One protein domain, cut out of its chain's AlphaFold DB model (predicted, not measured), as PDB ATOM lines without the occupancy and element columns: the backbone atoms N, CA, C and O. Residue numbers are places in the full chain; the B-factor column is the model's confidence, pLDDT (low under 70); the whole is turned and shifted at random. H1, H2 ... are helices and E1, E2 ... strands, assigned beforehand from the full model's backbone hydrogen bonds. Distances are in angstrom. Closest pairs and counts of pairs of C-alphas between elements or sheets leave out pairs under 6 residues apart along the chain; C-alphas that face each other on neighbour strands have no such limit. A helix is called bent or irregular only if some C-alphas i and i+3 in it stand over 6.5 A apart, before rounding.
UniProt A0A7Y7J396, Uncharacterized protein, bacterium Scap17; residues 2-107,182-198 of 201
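This is residues 2 to 107 and 182 to 198 of the 201 residues of an uncharacterized protein of bacterium Scap17 (UniProt A0A7Y7J396). A twisted sheet of five strands has H3 running along one face, while H4 stands up from that same face nearer the edge strand E3. H1 sits off at one end, near H3, and H2 only grazes the sheet. The printed part has 123 residues, with four named helices and five named strands in the order H1 E1 E2 H2 E3 H3 E4 E5 H4; the sheet's order is E3 E1 E2 E5 E4, all antiparallel. The class is mixed, helices and strands, and the whole is compact, with a radius of gyration of the C-alphas of 13.6 A and spans of 38 by 30 by 30 A.

Find C-alpha 2 at (134.602, 173.330, 117.031); from there H1 runs to residue 10. E1, residues 17 to 26, covers 25.7 A and bends by 58 degrees at residue 23. E2, residues 29 to 38, covers 28.2 A. Next come H2, residues 44 to 49, and E3, residues 53 to 60, which is 20.5 A long. Look for C-alpha 63 at (153.580, 171.484, 126.048), where H3 begins; it runs 20.9 A to residue 77 and is irregular, with C-alphas 73 and 76 standing 7.7 A apart. E4 is residues 78 to 81 and E5 residues 97 to 100. H4, residues 185 to 196, covers 16.2 A and ends at C-alpha 196, (162.805, 159.948, 125.023).

Start in the sheet with the hairpin E1 and E2, where N 20 and O 35 are 2.9 A apart. Beside E1, N 19 and O 58 of E3 are 2.9 A apart; beside E2, N 34 and O 98 of E5 are 2.9 A apart. E4 and E5 form another hairpin, with N 99 and O 80 at 2.8 A. E2, H2 and E3 make a split strand-helix-strand unit, two strands running the same way with E1 between them, its crossover right-handed. H3 and H4 on one face make two layers with the sheet. H3, at a height over the sheet of 7.9 A, lies over E2 and E5; its closest C-alphas to E2 are those of Trp 64 and Phe 36, 6.1 A apart. H4 stands up from the sheet, its line rising 55 degrees; its closest C-alphas to E3 are those of Leu 194 and Thr 58, 6.0 A apart. H3 and H4 are close but not clearly touching, with C-alphas 70 and 187 closest at 7.5 A. Every O i to N i+4 pair is within hydrogen-bond range in H2 and H4; H1 has 4 of 5 and H3 9 of 11.

The C-alphas farthest apart, those of Ile 5 and Asn 28, are 38.7 A apart. Residues 108 to 181 are not printed, and C-alphas 107 and 182 across this cut are 11.5 A apart. The link from E4 to E5, residues 82 to 96, is long. The mean pLDDT of the printed part is 73.6; look for values under 70 at residues 2 to 4, 40 to 52 and 79 to 96.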
ATOM      1  N   LEU A   2     134.934 172.397 115.929       66.44
ATOM      2  CA  LEU A   2     134.602 173.330 117.031       66.44
ATOM      3  C   LEU A   2     135.651 173.356 118.160       66.44
ATOM      4  O   LEU A   2     136.015 174.419 118.645       66.44
ATOM      5  N   LYS A   3     136.200 172.192 118.526       66.19
ATOM      6  CA  LYS A   3     137.222 172.085 119.578       66.19
ATOM      7  C   LYS A   3     138.529 172.808 119.260       66.19
ATOM      8  O   LYS A   3     139.096 173.413 120.155       66.19
ATOM      9  N   SER A   4     139.003 172.764 118.015       67.81
ATOM     10  CA  SER A   4     140.258 173.424 117.627       67.81
ATOM     11  C   SER A   4     140.127 174.945 117.659       67.81
ATOM     12  O   SER A   4     141.054 175.625 118.076       67.81
ATOM     13  N   ILE A   5     138.954 175.466 117.295       71.94
ATOM     14  CA  ILE A   5     138.650 176.896 117.401       71.94
ATOM     15  C   ILE A   5     138.613 177.304 118.874       71.94
ATOM     16  O   ILE A   5     139.274 178.260 119.256       71.94
ATOM     17  N   ILE A   6     137.901 176.547 119.715       73.62
ATOM     18  CA  ILE A   6     137.820 176.805 121.158       73.62
ATOM     19  C   ILE A   6     139.215 176.784 121.794       73.62
ATOM     20  O   ILE A   6     139.558 177.715 122.513       73.62
ATOM     21  N   ARG A   7     140.050 175.786 121.476       71.94
ATOM     22  CA  ARG A   7     141.438 175.704 121.960       71.94
ATOM     23  C   ARG A   7     142.210 176.998 121.714       71.94
ATOM     24  O   ARG A   7     142.857 177.489 122.626       71.94
ATOM     25  N   TRP A   8     142.100 177.571 120.520       74.12
ATOM     26  CA  TRP A   8     142.847 178.776 120.170       74.12
ATOM     27  C   TRP A   8     142.509 179.976 121.072       74.12
ATOM     28  O   TRP A   8     143.405 180.703 121.483       74.12
ATOM     29  N   TRP A   9     141.242 180.128 121.468       75.75
ATOM     30  CA  TRP A   9     140.806 181.193 122.385       75.75
ATOM     31  C   TRP A   9     141.261 180.993 123.835       75.75
ATOM     32  O   TRP A   9     141.386 181.963 124.583       75.75
ATOM     33  N   TYR A  10     141.494 179.744 124.238       73.12
ATOM     34  CA  TYR A  10     141.896 179.388 125.599       73.12
ATOM     35  C   TYR A  10     143.387 179.080 125.740       73.12
ATOM     36  O   TYR A  10     143.837 178.802 126.853       73.12
ATOM     37  N   ARG A  11     144.150 179.156 124.642       74.75
ATOM     38  CA  ARG A  11     145.596 178.946 124.655       74.75
ATOM     39  C   ARG A  11     146.238 179.951 125.627       74.75
ATOM     40  O   ARG A  11     145.964 181.152 125.525       74.75
ATOM     41  N   PRO A  12     147.034 179.487 126.607       75.06
ATOM     42  CA  PRO A  12     147.771 180.378 127.492       75.06
ATOM     43  C   PRO A  12     148.838 181.143 126.700       75.06
ATOM     44  O   PRO A  12     149.327 180.662 125.680       75.06
ATOM     45  N   GLU A  13     149.211 182.327 127.186       75.94
ATOM     46  CA  GLU A  13     150.294 183.126 126.587       75.94
ATOM     47  C   GLU A  13     151.633 182.377 126.629       75.94
ATOM     48  O   GLU A  13     152.416 182.460 125.689       75.94
ATOM     49  N   GLN A  14     151.846 181.575 127.677       77.12
ATOM     50  CA  GLN A  14     152.956 180.636 127.786       77.12
ATOM     51  C   GLN A  14     152.465 179.210 127.499       77.12
ATOM     52  O   GLN A  14     151.859 178.569 128.359       77.12
ATOM     53  N   SER A  15     152.701 178.723 126.276       81.56
ATOM     54  CA  SER A  15     152.389 177.338 125.879       81.56
ATOM     55  C   SER A  15     153.513 176.345 126.168       81.56
ATOM     56  O   SER A  15     153.263 175.139 126.145       81.56
ATOM     57  N   SER A  16     154.715 176.845 126.458       85.00
ATOM     58  CA  SER A  16     155.858 176.032 126.851       85.00
ATOM     59  C   SER A  16     155.774 175.626 128.318       85.00
ATOM     60  O   SER A  16     155.314 176.383 129.181       85.00
ATOM     61  N   GLY A  17     156.190 174.397 128.608       81.88
ATOM     62  CA  GLY A  17     156.150 173.870 129.964       81.88
ATOM     63  C   GLY A  17     156.223 172.352 130.033       81.88
ATOM     64  O   GLY A  17     156.494 171.666 129.046       81.88
ATOM     65  N   TYR A  18     155.968 171.817 131.222       83.44
ATOM     66  CA  TYR A  18     156.066 170.386 131.483       83.44
ATOM     67  C   TYR A  18     154.748 169.677 131.220       83.44
ATOM     68  O   TYR A  18     153.707 170.037 131.770       83.44
ATOM     69  N   VAL A  19     154.818 168.595 130.453       85.50
ATOM     70  CA  VAL A  19     153.758 167.592 130.370       85.50
ATOM     71  C   VAL A  19     154.138 166.447 131.297       85.50
ATOM     72  O   VAL A  19     155.265 165.947 131.269       85.50
ATOM     73  N   SER A  20     153.198 166.036 132.140       84.31
ATOM     74  CA  SER A  20     153.420 164.986 133.130       84.31
ATOM     75  C   SER A  20     152.331 163.929 133.075       84.31
ATOM     76  O   SER A  20     151.158 164.245 132.865       84.31
ATOM     77  N   TYR A  21     152.732 162.682 133.311       87.00
ATOM     78  CA  TYR A  21     151.816 161.578 133.561       87.00
ATOM     79  C   TYR A  21     152.224 160.856 134.837       87.00
ATOM     80  O   TYR A  21     153.329 160.314 134.951       87.00
ATOM     81  N   LEU A  22     151.334 160.886 135.821       84.25
ATOM     82  CA  LEU A  22     151.621 160.479 137.190       84.25
ATOM     83  C   LEU A  22     150.693 159.351 137.609       84.25
ATOM     84  O   LEU A  22     149.512 159.354 137.271       84.25
ATOM     85  N   LYS A  23     151.217 158.418 138.403       85.88
ATOM     86  CA  LYS A  23     150.411 157.405 139.080       85.88
ATOM     87  C   LYS A  23     150.104 157.882 140.498       85.88
ATOM     88  O   LYS A  23     151.016 158.085 141.301       85.88
ATOM     89  N   THR A  24     148.825 158.038 140.815       78.38
ATOM     90  CA  THR A  24     148.331 158.462 142.129       78.38
ATOM     91  C   THR A  24     147.416 157.397 142.729       78.38
ATOM     92  O   THR A  24     146.877 156.537 142.029       78.38
ATOM     93  N   ILE A  25     147.275 157.404 144.055       79.44
ATOM     94  CA  ILE A  25     146.353 156.518 144.771       79.44
ATOM     95  C   ILE A  25     145.306 157.406 145.438       79.44
ATOM     96  O   ILE A  25     145.608 158.098 146.406       79.44
ATOM     97  N   GLU A  26     144.079 157.391 144.924       72.50
ATOM     98  CA  GLU A  26     142.948 158.144 145.476       72.50
ATOM     99  C   GLU A  26     141.897 157.146 145.982       72.50
ATOM    100  O   GLU A  26     141.454 156.270 145.239       72.50
ATOM    101  N   ASN A  27     141.486 157.245 147.252       73.06
ATOM    102  CA  ASN A  27     140.456 156.377 147.850       73.06
ATOM    103  C   ASN A  27     140.717 154.864 147.651       73.06
ATOM    104  O   ASN A  27     139.810 154.116 147.279       73.06
ATOM    105  N   ASN A  28     141.960 154.415 147.868       75.31
ATOM    106  CA  ASN A  28     142.431 153.040 147.624       75.31
ATOM    107  C   ASN A  28     142.323 152.554 146.164       75.31
ATOM    108  O   ASN A  28     142.412 151.353 145.908       75.31
ATOM    109  N   LYS A  29     142.150 153.459 145.196       76.25
ATOM    110  CA  LYS A  29     142.153 153.146 143.764       76.25
ATOM    111  C   LYS A  29     143.363 153.772 143.093       76.25
ATOM    112  O   LYS A  29     143.768 154.879 143.432       76.25
ATOM    113  N   ILE A  30     143.925 153.045 142.134       82.12
ATOM    114  CA  ILE A  30     145.001 153.552 141.286       82.12
ATOM    115  C   ILE A  30     144.372 154.480 140.248       82.12
ATOM    116  O   ILE A  30     143.460 154.077 139.522       82.12
ATOM    117  N   CYS A  31     144.877 155.703 140.189       83.06
ATOM    118  CA  CYS A  31     144.513 156.711 139.214       83.06
ATOM    119  C   CYS A  31     145.766 157.147 138.455       83.06
ATOM    120  O   CYS A  31     146.882 157.102 138.973       83.06
ATOM    121  N   TYR A  32     145.566 157.580 137.219       84.88
ATOM    122  CA  TYR A  32     146.601 158.158 136.383       84.88
ATOM    123  C   TYR A  32     146.214 159.583 136.050       84.88
ATOM    124  O   TYR A  32     145.081 159.827 135.645       84.88
ATOM    125  N   GLU A  33     147.129 160.518 136.227       84.69
ATOM    126  CA  GLU A  33     146.884 161.932 135.992       84.69
ATOM    127  C   GLU A  33     147.773 162.436 134.862       84.69
ATOM    128  O   GLU A  33     148.991 162.337 134.958       84.69
ATOM    129  N   LEU A  34     147.154 162.974 133.809       85.50
ATOM    130  CA  LEU A  34     147.821 163.720 132.745       85.50
ATOM    131  C   LEU A  34     147.615 165.211 132.999       85.50
ATOM    132  O   LEU A  34     146.468 165.632 133.166       85.50
ATOM    133  N   ARG A  35     148.699 165.987 133.017       81.88
ATOM    134  CA  ARG A  35     148.637 167.416 133.341       81.88
ATOM    135  C   ARG A  35     149.760 168.215 132.683       81.88
ATOM    136  O   ARG A  35     150.900 167.742 132.639       81.88
ATOM    137  N   PHE A  36     149.430 169.430 132.249       82.00
ATOM    138  CA  PHE A  36     150.375 170.460 131.813       82.00
ATOM    139  C   PHE A  36     150.684 171.474 132.925       82.00
ATOM    140  O   PHE A  36     149.793 171.900 133.663       82.00
ATOM    141  N   PHE A  37     151.945 171.896 133.004       77.12
ATOM    142  CA  PHE A  37     152.424 172.928 133.914       77.12
ATOM    143  C   PHE A  37     153.191 173.998 133.131       77.12
ATOM    144  O   PHE A  37     154.248 173.675 132.585       77.12
ATOM    145  N   PRO A  38     152.701 175.250 133.082       75.06
ATOM    146  CA  PRO A  38     153.410 176.334 132.413       75.06
ATOM    147  C   PRO A  38     154.669 176.729 133.197       75.06
ATOM    148  O   PRO A  38     154.650 176.748 134.431       75.06
ATOM    149  N   GLY A  39     155.738 177.085 132.483       70.44
ATOM    150  CA  GLY A  39     156.953 177.653 133.076       70.44
ATOM    151  C   GLY A  39     158.179 176.742 133.105       70.44
ATOM    152  O   GLY A  39     158.134 175.563 132.744       70.44
ATOM    153  N   ASP A  40     159.279 177.329 133.576       62.00
ATOM    154  CA  ASP A  40     160.626 176.759 133.552       62.00
ATOM    155  C   ASP A  40     160.991 176.298 134.970       62.00
ATOM    156  O   ASP A  40     160.952 177.109 135.888       62.00
ATOM    157  N   GLU A  41     161.280 175.000 135.141       54.78
ATOM    158  CA  GLU A  41     161.741 174.233 136.324       54.78
ATOM    159  C   GLU A  41     161.124 174.477 137.729       54.78
ATOM    160  O   GLU A  41     161.004 173.532 138.508       54.78
ATOM    161  N   GLY A  42     160.644 175.668 138.080       51.62
ATOM    162  CA  GLY A  42     160.094 176.029 139.391       51.62
ATOM    163  C   GLY A  42     158.772 175.343 139.757       51.62
ATOM    164  O   GLY A  42     158.381 175.363 140.922       51.62
ATOM    165  N   GLY A  43     158.099 174.695 138.796       53.41
ATOM    166  CA  GLY A  43     156.899 173.872 139.016       53.41
ATOM    167  C   GLY A  43     157.174 172.391 139.324       53.41
ATOM    168  O   GLY A  43     156.294 171.696 139.835       53.41
ATOM    169  N   LEU A  44     158.393 171.895 139.068       56.75
ATOM    170  CA  LEU A  44     158.803 170.510 139.355       56.75
ATOM    171  C   LEU A  44     158.770 170.121 140.848       56.75
ATOM    172  O   LEU A  44     158.400 168.977 141.130       56.75
ATOM    173  N   PRO A  45     159.125 170.995 141.815       55.47
ATOM    174  CA  PRO A  45     159.087 170.646 143.235       55.47
ATOM    175  C   PRO A  45     157.668 170.299 143.702       55.47
ATOM    176  O   PRO A  45     157.469 169.268 144.340       55.47
ATOM    177  N   ALA A  46     156.669 171.080 143.275       53.59
ATOM    178  CA  ALA A  46     155.260 170.832 143.577       53.59
ATOM    179  C   ALA A  46     154.723 169.554 142.902       53.59
ATOM    180  O   ALA A  46     153.790 168.928 143.389       53.59
ATOM    181  N   LEU A  47     155.312 169.127 141.787       55.75
ATOM    182  CA  LEU A  47     154.988 167.867 141.107       55.75
ATOM    183  C   LEU A  47     155.556 166.640 141.833       55.75
ATOM    184  O   LEU A  47     154.896 165.600 141.927       55.75
ATOM    185  N   LYS A  48     156.784 166.764 142.354       57.06
ATOM    186  CA  LYS A  48     157.475 165.707 143.107       57.06
ATOM    187  C   LYS A  48     156.872 165.498 144.499       57.06
ATOM    188  O   LYS A  48     156.866 164.373 144.981       57.06
ATOM    189  N   GLU A  49     156.327 166.546 145.113       57.06
ATOM    190  CA  GLU A  49     155.761 166.496 146.468       57.06
ATOM    191  C   GLU A  49     154.387 165.789 146.535       57.06
ATOM    192  O   GLU A  49     154.021 165.247 147.574       57.06
ATOM    193  N   TYR A  50     153.646 165.722 145.417       52.84
ATOM    194  CA  TYR A  50     152.270 165.196 145.380       52.84
ATOM    195  C   TYR A  50     152.115 163.765 144.829       52.84
ATOM    196  O   TYR A  50     151.008 163.225 144.890       52.84
ATOM    197  N   SER A  51     153.160 163.116 144.291       53.56
ATOM    198  CA  SER A  51     152.990 161.808 143.631       53.56
ATOM    199  C   SER A  51     154.012 160.748 144.040       53.56
ATOM    200  O   SER A  51     155.212 160.987 144.119       53.56
ATOM    201  N   ALA A  52     153.510 159.532 144.267       57.94
ATOM    202  CA  ALA A  52     154.312 158.392 144.699       57.94
ATOM    203  C   ALA A  52     155.179 157.792 143.574       57.94
ATOM    204  O   ALA A  52     156.120 157.056 143.872       57.94
ATOM    205  N   LYS A  53     154.869 158.057 142.291       72.62
ATOM    206  CA  LYS A  53     155.688 157.607 141.151       72.62
ATOM    207  C   LYS A  53     155.338 158.354 139.847       72.62
ATOM    208  O   LYS A  53     154.287 158.072 139.260       72.62
ATOM    209  N   PRO A  54     156.192 159.268 139.350       77.62
ATOM    210  CA  PRO A  54     156.016 159.840 138.020       77.62
ATOM    211  C   PRO A  54     156.341 158.794 136.944       77.62
ATOM    212  O   PRO A  54     157.411 158.183 136.967       77.62
ATOM    213  N   LEU A  55     155.432 158.584 135.986       82.25
ATOM    214  CA  LEU A  55     155.702 157.727 134.825       82.25
ATOM    215  C   LEU A  55     156.539 158.496 133.799       82.25
ATOM    216  O   LEU A  55     157.569 157.987 133.355       82.25
ATOM    217  N   PHE A  56     156.190 159.758 133.530       85.38
ATOM    218  CA  PHE A  56     157.079 160.712 132.865       85.38
ATOM    219  C   PHE A  56     156.799 162.155 133.288       85.38
ATOM    220  O   PHE A  56     155.693 162.492 133.720       85.38
ATOM    221  N   ILE A  57     157.829 162.988 133.144       85.75
ATOM    222  CA  ILE A  57     157.777 164.447 133.239       85.75
ATOM    223  C   ILE A  57     158.750 164.968 132.179       85.75
ATOM    224  O   ILE A  57     159.939 164.644 132.228       85.75
ATOM    225  N   THR A  58     158.237 165.742 131.228       86.75
ATOM    226  CA  THR A  58     158.996 166.161 130.043       86.75
ATOM    227  C   THR A  58     158.671 167.604 129.706       86.75
ATOM    228  O   THR A  58     157.496 167.967 129.658       86.75
ATOM    229  N   TYR A  59     159.699 168.422 129.482       85.94
ATOM    230  CA  TYR A  59     159.519 169.788 128.999       85.94
ATOM    231  C   TYR A  59     159.251 169.785 127.495       85.94
ATOM    232  O   TYR A  59     159.892 169.044 126.750       85.94
ATOM    233  N   GLN A  60     158.312 170.614 127.057       86.88
ATOM    234  CA  GLN A  60     157.971 170.807 125.653       86.88
ATOM    235  C   GLN A  60     157.724 172.291 125.373       86.88
ATOM    236  O   GLN A  60     157.034 172.962 126.143       86.88
ATOM    237  N   GLU A  61     158.237 172.784 124.243       86.00
ATOM    238  CA  GLU A  61     157.998 174.161 123.779       86.00
ATOM    239  C   GLU A  61     156.508 174.408 123.478       86.00
ATOM    240  O   GLU A  61     155.970 175.471 123.784       86.00
ATOM    241  N   ASP A  62     155.812 173.374 123.001       86.19
ATOM    242  CA  ASP A  62     154.364 173.359 122.769       86.19
ATOM    243  C   ASP A  62     153.636 172.431 123.763       86.19
ATOM    244  O   ASP A  62     152.687 171.721 123.420       86.19
ATOM    245  N   GLY A  63     154.087 172.403 125.022       83.81
ATOM    246  CA  GLY A  63     153.580 171.484 126.048       83.81
ATOM    247  C   GLY A  63     152.063 171.546 126.248       83.81
ATOM    248  O   GLY A  63     151.421 170.503 126.401       83.81
ATOM    249  N   TRP A  64     151.468 172.739 126.168       84.00
ATOM    250  CA  TRP A  64     150.015 172.892 126.251       84.00
ATOM    251  C   TRP A  64     149.299 172.219 125.069       84.00
ATOM    252  O   TRP A  64     148.351 171.461 125.266       84.00
ATOM    253  N   ASP A  65     149.768 172.430 123.837       84.69
ATOM    254  CA  ASP A  65     149.147 171.845 122.642       84.69
ATOM    255  C   ASP A  65     149.283 170.314 122.620       84.69
ATOM    256  O   ASP A  65     148.344 169.599 122.239       84.69
ATOM    257  N   VAL A  66     150.423 169.802 123.090       87.62
ATOM    258  CA  VAL A  66     150.679 168.368 123.271       87.62
ATOM    259  C   VAL A  66     149.706 167.764 124.283       87.62
ATOM    260  O   VAL A  66     149.025 166.780 123.979       87.62
ATOM    261  N   GLU A  67     149.579 168.372 125.465       86.19
ATOM    262  CA  GLU A  67     148.643 167.923 126.498       86.19
ATOM    263  C   GLU A  67     147.203 167.928 125.976       86.19
ATOM    264  O   GLU A  67     146.497 166.927 126.096       86.19
ATOM    265  N   GLN A  68     146.771 169.006 125.321       84.38
ATOM    266  CA  GLN A  68     145.423 169.099 124.765       84.38
ATOM    267  C   GLN A  68     145.165 168.038 123.690       84.38
ATOM    268  O   GLN A  68     144.066 167.480 123.615       84.38
ATOM    269  N   THR A  69     146.159 167.728 122.857       86.62
ATOM    270  CA  THR A  69     146.079 166.666 121.843       86.62
ATOM    271  C   THR A  69     145.876 165.296 122.482       86.62
ATOM    272  O   THR A  69     144.937 164.585 122.110       86.62
ATOM    273  N   LEU A  70     146.655 164.978 123.518       86.38
ATOM    274  CA  LEU A  70     146.477 163.761 124.309       86.38
ATOM    275  C   LEU A  70     145.108 163.738 125.002       86.38
ATOM    276  O   LEU A  70     144.375 162.754 124.906       86.38
ATOM    277  N   LEU A  71     144.706 164.834 125.645       83.31
ATOM    278  CA  LEU A  71     143.424 164.936 126.337       83.31
ATOM    279  C   LEU A  71     142.242 164.751 125.394       83.31
ATOM    280  O   LEU A  71     141.271 164.087 125.757       83.31
ATOM    281  N   ASP A  72     142.288 165.296 124.180       82.12
ATOM    282  CA  ASP A  72     141.201 165.098 123.231       82.12
ATOM    283  C   ASP A  72     141.118 163.665 122.725       82.12
ATOM    284  O   ASP A  72     140.001 163.136 122.646       82.12
ATOM    285  N   HIS A  73     142.265 163.025 122.492       84.44
ATOM    286  CA  HIS A  73     142.327 161.613 122.139       84.44
ATOM    287  C   HIS A  73     141.767 160.727 123.267       84.44
ATOM    288  O   HIS A  73     140.869 159.912 123.044       84.44
ATOM    289  N   PHE A  74     142.204 160.949 124.508       83.44
ATOM    290  CA  PHE A  74     141.842 160.113 125.659       83.44
ATOM    291  C   PHE A  74     140.569 160.525 126.384       83.44
ATOM    292  O   PHE A  74     140.139 159.859 127.325       83.44
ATOM    293  N   SER A  75     139.908 161.586 125.940       76.56
ATOM    294  CA  SER A  75     138.797 162.176 126.679       76.56
ATOM    295  C   SER A  75     137.622 161.257 126.994       76.56
ATOM    296  O   SER A  75     136.911 161.491 127.969       76.56
ATOM    297  N   ARG A  76     137.402 160.213 126.190       75.31
ATOM    298  CA  ARG A  76     136.360 159.207 126.452       75.31
ATOM    299  C   ARG A  76     136.653 158.358 127.691       75.31
ATOM    300  O   ARG A  76     135.732 157.784 128.257       75.31
ATOM    301  N   TYR A  77     137.915 158.285 128.101       76.38
ATOM    302  CA  TYR A  77     138.386 157.487 129.230       76.38
ATOM    303  C   TYR A  77     138.626 158.314 130.497       76.38
ATOM    304  O   TYR A  77     138.945 157.738 131.536       76.38
ATOM    305  N   ALA A  78     138.470 159.640 130.427       72.94
ATOM    306  CA  ALA A  78     138.666 160.526 131.565       72.94
ATOM    307  C   ALA A  78     137.614 160.253 132.653       72.94
ATOM    308  O   ALA A  78     136.405 160.373 132.434       72.94
ATOM    309  N   ALA A  79     138.097 159.897 133.839       69.38
ATOM    310  CA  ALA A  79     137.305 159.689 135.042       69.38
ATOM    311  C   ALA A  79     136.833 161.019 135.635       69.38
ATOM    312  O   ALA A  79     135.659 161.196 135.966       69.38
ATOM    313  N   ARG A  80     137.767 161.966 135.734       66.31
ATOM    314  CA  ARG A  80     137.548 163.305 136.268       66.31
ATOM    315  C   ARG A  80     138.441 164.273 135.506       66.31
ATOM    316  O   ARG A  80     139.632 164.038 135.369       66.31
ATOM    317  N   VAL A  81     137.848 165.345 135.005       61.41
ATOM    318  CA  VAL A  81     138.585 166.531 134.554       61.41
ATOM    319  C   VAL A  81     138.557 167.489 135.732       61.41
ATOM    320  O   VAL A  81     137.528 167.558 136.422       61.41
ATOM    321  N   ASP A  82     139.682 168.127 136.037       54.19
ATOM    322  CA  ASP A  82     139.794 168.876 137.280       54.19
ATOM    323  C   ASP A  82     138.680 169.946 137.383       54.19
ATOM    324  O   ASP A  82     138.427 170.722 136.466       54.19
ATOM    325  N   ARG A  83     137.942 169.883 138.501       40.38
ATOM    326  CA  ARG A  83     136.726 170.645 138.881       40.38
ATOM    327  C   ARG A  83     135.492 170.598 137.951       40.38
ATOM    328  O   ARG A  83     135.028 171.595 137.413       40.38
ATOM    329  N   GLY A  84     134.770 169.477 138.022       36.19
ATOM    330  CA  GLY A  84     133.321 169.521 138.305       36.19
ATOM    331  C   GLY A  84     132.347 169.326 137.142       36.19
ATOM    332  O   GLY A  84     131.199 168.967 137.393       36.19
ATOM    333  N   LYS A  85     132.763 169.456 135.883       36.12
ATOM    334  CA  LYS A  85     131.938 169.063 134.728       36.12
ATOM    335  C   LYS A  85     132.848 168.532 133.626       36.12
ATOM    336  O   LYS A  85     133.831 169.171 133.280       36.12
ATOM    337  N   ARG A  86     132.471 167.412 132.996       41.41
ATOM    338  CA  ARG A  86     133.107 166.872 131.766       41.41
ATOM    339  C   ARG A  86     133.233 167.900 130.617       41.41
ATOM    340  O   ARG A  86     133.866 167.595 129.609       41.41
ATOM    341  N   ALA A  87     132.585 169.059 130.749       31.89
ATOM    342  CA  ALA A  87     132.431 170.095 129.738       31.89
ATOM    343  C   ALA A  87     133.580 171.116 129.691       31.89
ATOM    344  O   ALA A  87     133.808 171.708 128.642       31.89
ATOM    345  N   ASP A  88     134.354 171.266 130.762       41.28
ATOM    346  CA  ASP A  88     135.261 172.406 130.920       41.28
ATOM    347  C   ASP A  88     136.721 172.000 130.698       41.28
ATOM    348  O   ASP A  88     137.616 172.236 131.498       41.28
ATOM    349  N   ARG A  89     136.956 171.339 129.560       52.03
ATOM    350  CA  ARG A  89     138.278 170.847 129.141       52.03
ATOM    351  C   ARG A  89     139.265 171.972 128.795       52.03
ATOM    352  O   ARG A  89     140.447 171.707 128.639       52.03
ATOM    353  N   TYR A  90     138.754 173.198 128.666       46.75
ATOM    354  CA  TYR A  90     139.469 174.355 128.128       46.75
ATOM    355  C   TYR A  90     139.351 175.609 129.011       46.75
ATOM    356  O   TYR A  90     139.880 176.647 128.647       46.75
ATOM    357  N   THR A  91     138.631 175.585 130.139       42.31
ATOM    358  CA  THR A  91     138.127 176.842 130.730       42.31
ATOM    359  C   THR A  91     139.067 177.556 131.698       42.31
ATOM    360  O   THR A  91     138.735 178.661 132.131       42.31
ATOM    361  N   ARG A  92     140.251 177.013 132.025       48.38
ATOM    362  CA  ARG A  92     141.249 177.735 132.839       48.38
ATOM    363  C   ARG A  92     142.681 177.533 132.345       48.38
ATOM    364  O   ARG A  92     143.177 176.411 132.328       48.38
ATOM    365  N   ARG A  93     143.335 178.662 132.039       46.50
ATOM    366  CA  ARG A  93     144.722 178.789 131.552       46.50
ATOM    367  C   ARG A  93     145.766 178.077 132.427       46.50
ATOM    368  O   ARG A  93     146.766 177.620 131.896       46.50
ATOM    369  N   ASP A  94     145.492 177.902 133.723       43.91
ATOM    370  CA  ASP A  94     146.522 177.500 134.695       43.91
ATOM    371  C   ASP A  94     146.330 176.082 135.270       43.91
ATOM    372  O   ASP A  94     147.105 175.654 136.123       43.91
ATOM    373  N   ARG A  95     145.256 175.363 134.892       52.47
ATOM    374  CA  ARG A  95     144.925 174.024 135.436       52.47
ATOM    375  C   ARG A  95     144.191 173.157 134.414       52.47
ATOM    376  O   ARG A  95     143.008 172.859 134.581       52.47
ATOM    377  N   CYS A  96     144.887 172.773 133.352       61.59
ATOM    378  CA  CYS A  96     144.424 171.718 132.456       61.59
ATOM    379  C   CYS A  96     144.972 170.380 132.965       61.59
ATOM    380  O   CYS A  96     146.141 170.289 133.323       61.59
ATOM    381  N   GLY A  97     144.098 169.384 133.112       70.44
ATOM    382  CA  GLY A  97     144.491 168.045 133.528       70.44
ATOM    383  C   GLY A  97     143.304 167.092 133.629       70.44
ATOM    384  O   GLY A  97     142.165 167.498 133.898       70.44
ATOM    385  N   ALA A  98     143.561 165.809 133.397       77.94
ATOM    386  CA  ALA A  98     142.564 164.757 133.526       77.94
ATOM    387  C   ALA A  98     143.106 163.563 134.302       77.94
ATOM    388  O   ALA A  98     144.240 163.126 134.114       77.94
ATOM    389  N   MET A  99     142.232 163.004 135.132       81.56
ATOM    390  CA  MET A  99     142.443 161.748 135.824       81.56
ATOM    391  C   MET A  99     141.765 160.600 135.081       81.56
ATOM    392  O   MET A  99     140.647 160.730 134.570       81.56
ATOM    393  N   PHE A 100     142.416 159.445 135.095       83.88
ATOM    394  CA  PHE A 100     141.997 158.205 134.463       83.88
ATOM    395  C   PHE A 100     142.058 157.069 135.488       83.88
ATOM    396  O   PHE A 100     143.030 156.942 136.221       83.88
ATOM    397  N   TYR A 101     141.043 156.200 135.527       82.00
ATOM    398  CA  TYR A 101     141.043 155.014 136.407       82.00
ATOM    399  C   TYR A 101     141.817 153.819 135.834       82.00
ATOM    400  O   TYR A 101     141.845 152.744 136.426       82.00
ATOM    401  N   LYS A 102     142.394 153.982 134.646       84.25
ATOM    402  CA  LYS A 102     143.179 152.966 133.952       84.25
ATOM    403  C   LYS A 102     144.364 153.627 133.278       84.25
ATOM    404  O   LYS A 102     144.283 154.809 132.941       84.25
ATOM    405  N   ASP A 103     145.412 152.850 133.043       85.88
ATOM    406  CA  ASP A 103     146.568 153.327 132.299       85.88
ATOM    407  C   ASP A 103     146.187 153.520 130.826       85.88
ATOM    408  O   ASP A 103     146.051 152.558 130.069       85.88
ATOM    409  N   VAL A 104     145.933 154.772 130.444       85.69
ATOM    410  CA  VAL A 104     145.521 155.133 129.084       85.69
ATOM    411  C   VAL A 104     146.697 155.318 128.144       85.69
ATOM    412  O   VAL A 104     146.479 155.194 126.949       85.69
ATOM    413  N   LEU A 105     147.899 155.591 128.659       85.88
ATOM    414  CA  LEU A 105     149.106 155.770 127.846       85.88
ATOM    415  C   LEU A 105     149.917 154.477 127.703       85.88
ATOM    416  O   LEU A 105     150.828 154.408 126.884       85.88
ATOM    417  N   GLY A 106     149.613 153.454 128.507       83.94
ATOM    418  CA  GLY A 106     150.314 152.175 128.445       83.94
ATOM    419  C   GLY A 106     151.759 152.261 128.935       83.94
ATOM    420  O   GLY A 106     152.597 151.518 128.430       83.94
ATOM    421  N   LEU A 107     152.067 153.176 129.856       85.31
ATOM    422  CA  LEU A 107     153.428 153.432 130.349       85.31
ATOM    423  C   LEU A 107     153.736 152.725 131.673       85.31
ATOM    424  O   LEU A 107     154.880 152.716 132.117       85.31
ATOM    425  N   VAL A 182     146.709 150.061 122.456       82.75
ATOM    426  CA  VAL A 182     147.307 150.286 121.137       82.75
ATOM    427  C   VAL A 182     146.795 151.625 120.622       82.75
ATOM    428  O   VAL A 182     145.587 151.808 120.457       82.75
ATOM    429  N   HIS A 183     147.709 152.569 120.407       85.75
ATOM    430  CA  HIS A 183     147.384 153.914 119.933       85.75
ATOM    431  C   HIS A 183     147.603 154.049 118.419       85.75
ATOM    432  O   HIS A 183     148.391 153.290 117.861       85.75
ATOM    433  N   PRO A 184     146.948 155.008 117.745       86.75
ATOM    434  CA  PRO A 184     147.312 155.398 116.381       86.75
ATOM    435  C   PRO A 184     148.761 155.901 116.296       86.75
ATOM    436  O   PRO A 184     149.277 156.429 117.283       86.75
ATOM    437  N   GLU A 185     149.386 155.793 115.121       86.38
ATOM    438  CA  GLU A 185     150.793 156.171 114.876       86.38
ATOM    439  C   GLU A 185     151.126 157.604 115.327       86.38
ATOM    440  O   GLU A 185     152.137 157.825 115.992       86.38
ATOM    441  N   ASP A 186     150.233 158.564 115.080       84.62
ATOM    442  CA  ASP A 186     150.415 159.965 115.489       84.62
ATOM    443  C   ASP A 186     150.544 160.122 117.013       84.62
ATOM    444  O   ASP A 186     151.325 160.923 117.517       84.62
ATOM    445  N   ILE A 187     149.782 159.335 117.775       87.88
ATOM    446  CA  ILE A 187     149.832 159.365 119.241       87.88
ATOM    447  C   ILE A 187     151.028 158.559 119.746       87.88
ATOM    448  O   ILE A 187     151.649 158.959 120.725       87.88
ATOM    449  N   GLN A 188     151.384 157.455 119.085       87.06
ATOM    450  CA  GLN A 188     152.573 156.679 119.448       87.06
ATOM    451  C   GLN A 188     153.860 157.481 119.253       87.06
ATOM    452  O   GLN A 188     154.697 157.489 120.150       87.06
ATOM    453  N   SER A 189     153.992 158.186 118.130       86.25
ATOM    454  CA  SER A 189     155.147 159.048 117.851       86.25
ATOM    455  C   SER A 189     155.238 160.215 118.837       86.25
ATOM    456  O   SER A 189     156.314 160.527 119.342       86.25
ATOM    457  N   LEU A 190     154.104 160.820 119.195       87.25
ATOM    458  CA  LEU A 190     154.066 161.852 120.227       87.25
ATOM    459  C   LEU A 190     154.496 161.301 121.598       87.25
ATOM    460  O   LEU A 190     155.250 161.952 122.320       87.25
ATOM    461  N   LEU A 191     154.052 160.092 121.954       87.50
ATOM    462  CA  LEU A 191     154.449 159.443 123.203       87.50
ATOM    463  C   LEU A 191     155.932 159.071 123.216       87.50
ATOM    464  O   LEU A 191     156.573 159.297 124.238       87.50
ATOM    465  N   SER A 192     156.496 158.563 122.117       85.56
ATOM    466  CA  SER A 192     157.929 158.255 122.055       85.56
ATOM    467  C   SER A 192     158.771 159.511 122.256       85.56
ATOM    468  O   SER A 192     159.658 159.508 123.099       85.56
ATOM    469  N   VAL A 193     158.415 160.630 121.610       85.44
ATOM    470  CA  VAL A 193     159.105 161.918 121.808       85.44
ATOM    471  C   VAL A 193     159.029 162.385 123.266       85.44
ATOM    472  O   VAL A 193     160.010 162.888 123.815       85.44
ATOM    473  N   LEU A 194     157.877 162.222 123.924       84.94
ATOM    474  CA  LEU A 194     157.731 162.580 125.336       84.94
ATOM    475  C   LEU A 194     158.549 161.680 126.268       84.94
ATOM    476  O   LEU A 194     159.046 162.162 127.282       84.94
ATOM    477  N   ILE A 195     158.677 160.393 125.955       84.06
ATOM    478  CA  ILE A 195     159.417 159.431 126.777       84.06
ATOM    479  C   ILE A 195     160.926 159.599 126.586       84.06
ATOM    480  O   ILE A 195     161.655 159.584 127.574       84.06
ATOM    481  N   ASP A 196     161.383 159.806 125.352       81.19
ATOM    482  CA  ASP A 196     162.805 159.948 125.023       81.19
ATOM    483  C   ASP A 196     163.400 161.233 125.618       81.19
ATOM    484  O   ASP A 196     164.532 161.238 126.094       81.19
ATOM    485  N   ASN A 197     162.603 162.304 125.682       74.31
ATOM    486  CA  ASN A 197     162.987 163.582 126.293       74.31
ATOM    487  C   ASN A 197     162.686 163.656 127.799       74.31
ATOM    488  O   ASN A 197     162.736 164.737 128.394       74.31
ATOM    489  N   LYS A 198     162.322 162.535 128.429       70.94
ATOM    490  CA  LYS A 198     161.997 162.507 129.854       70.94
ATOM    491  C   LYS A 198     163.181 163.019 130.665       70.94
ATOM    492  O   LYS A 198     164.294 162.509 130.553       70.94
TER     493      LYS A 198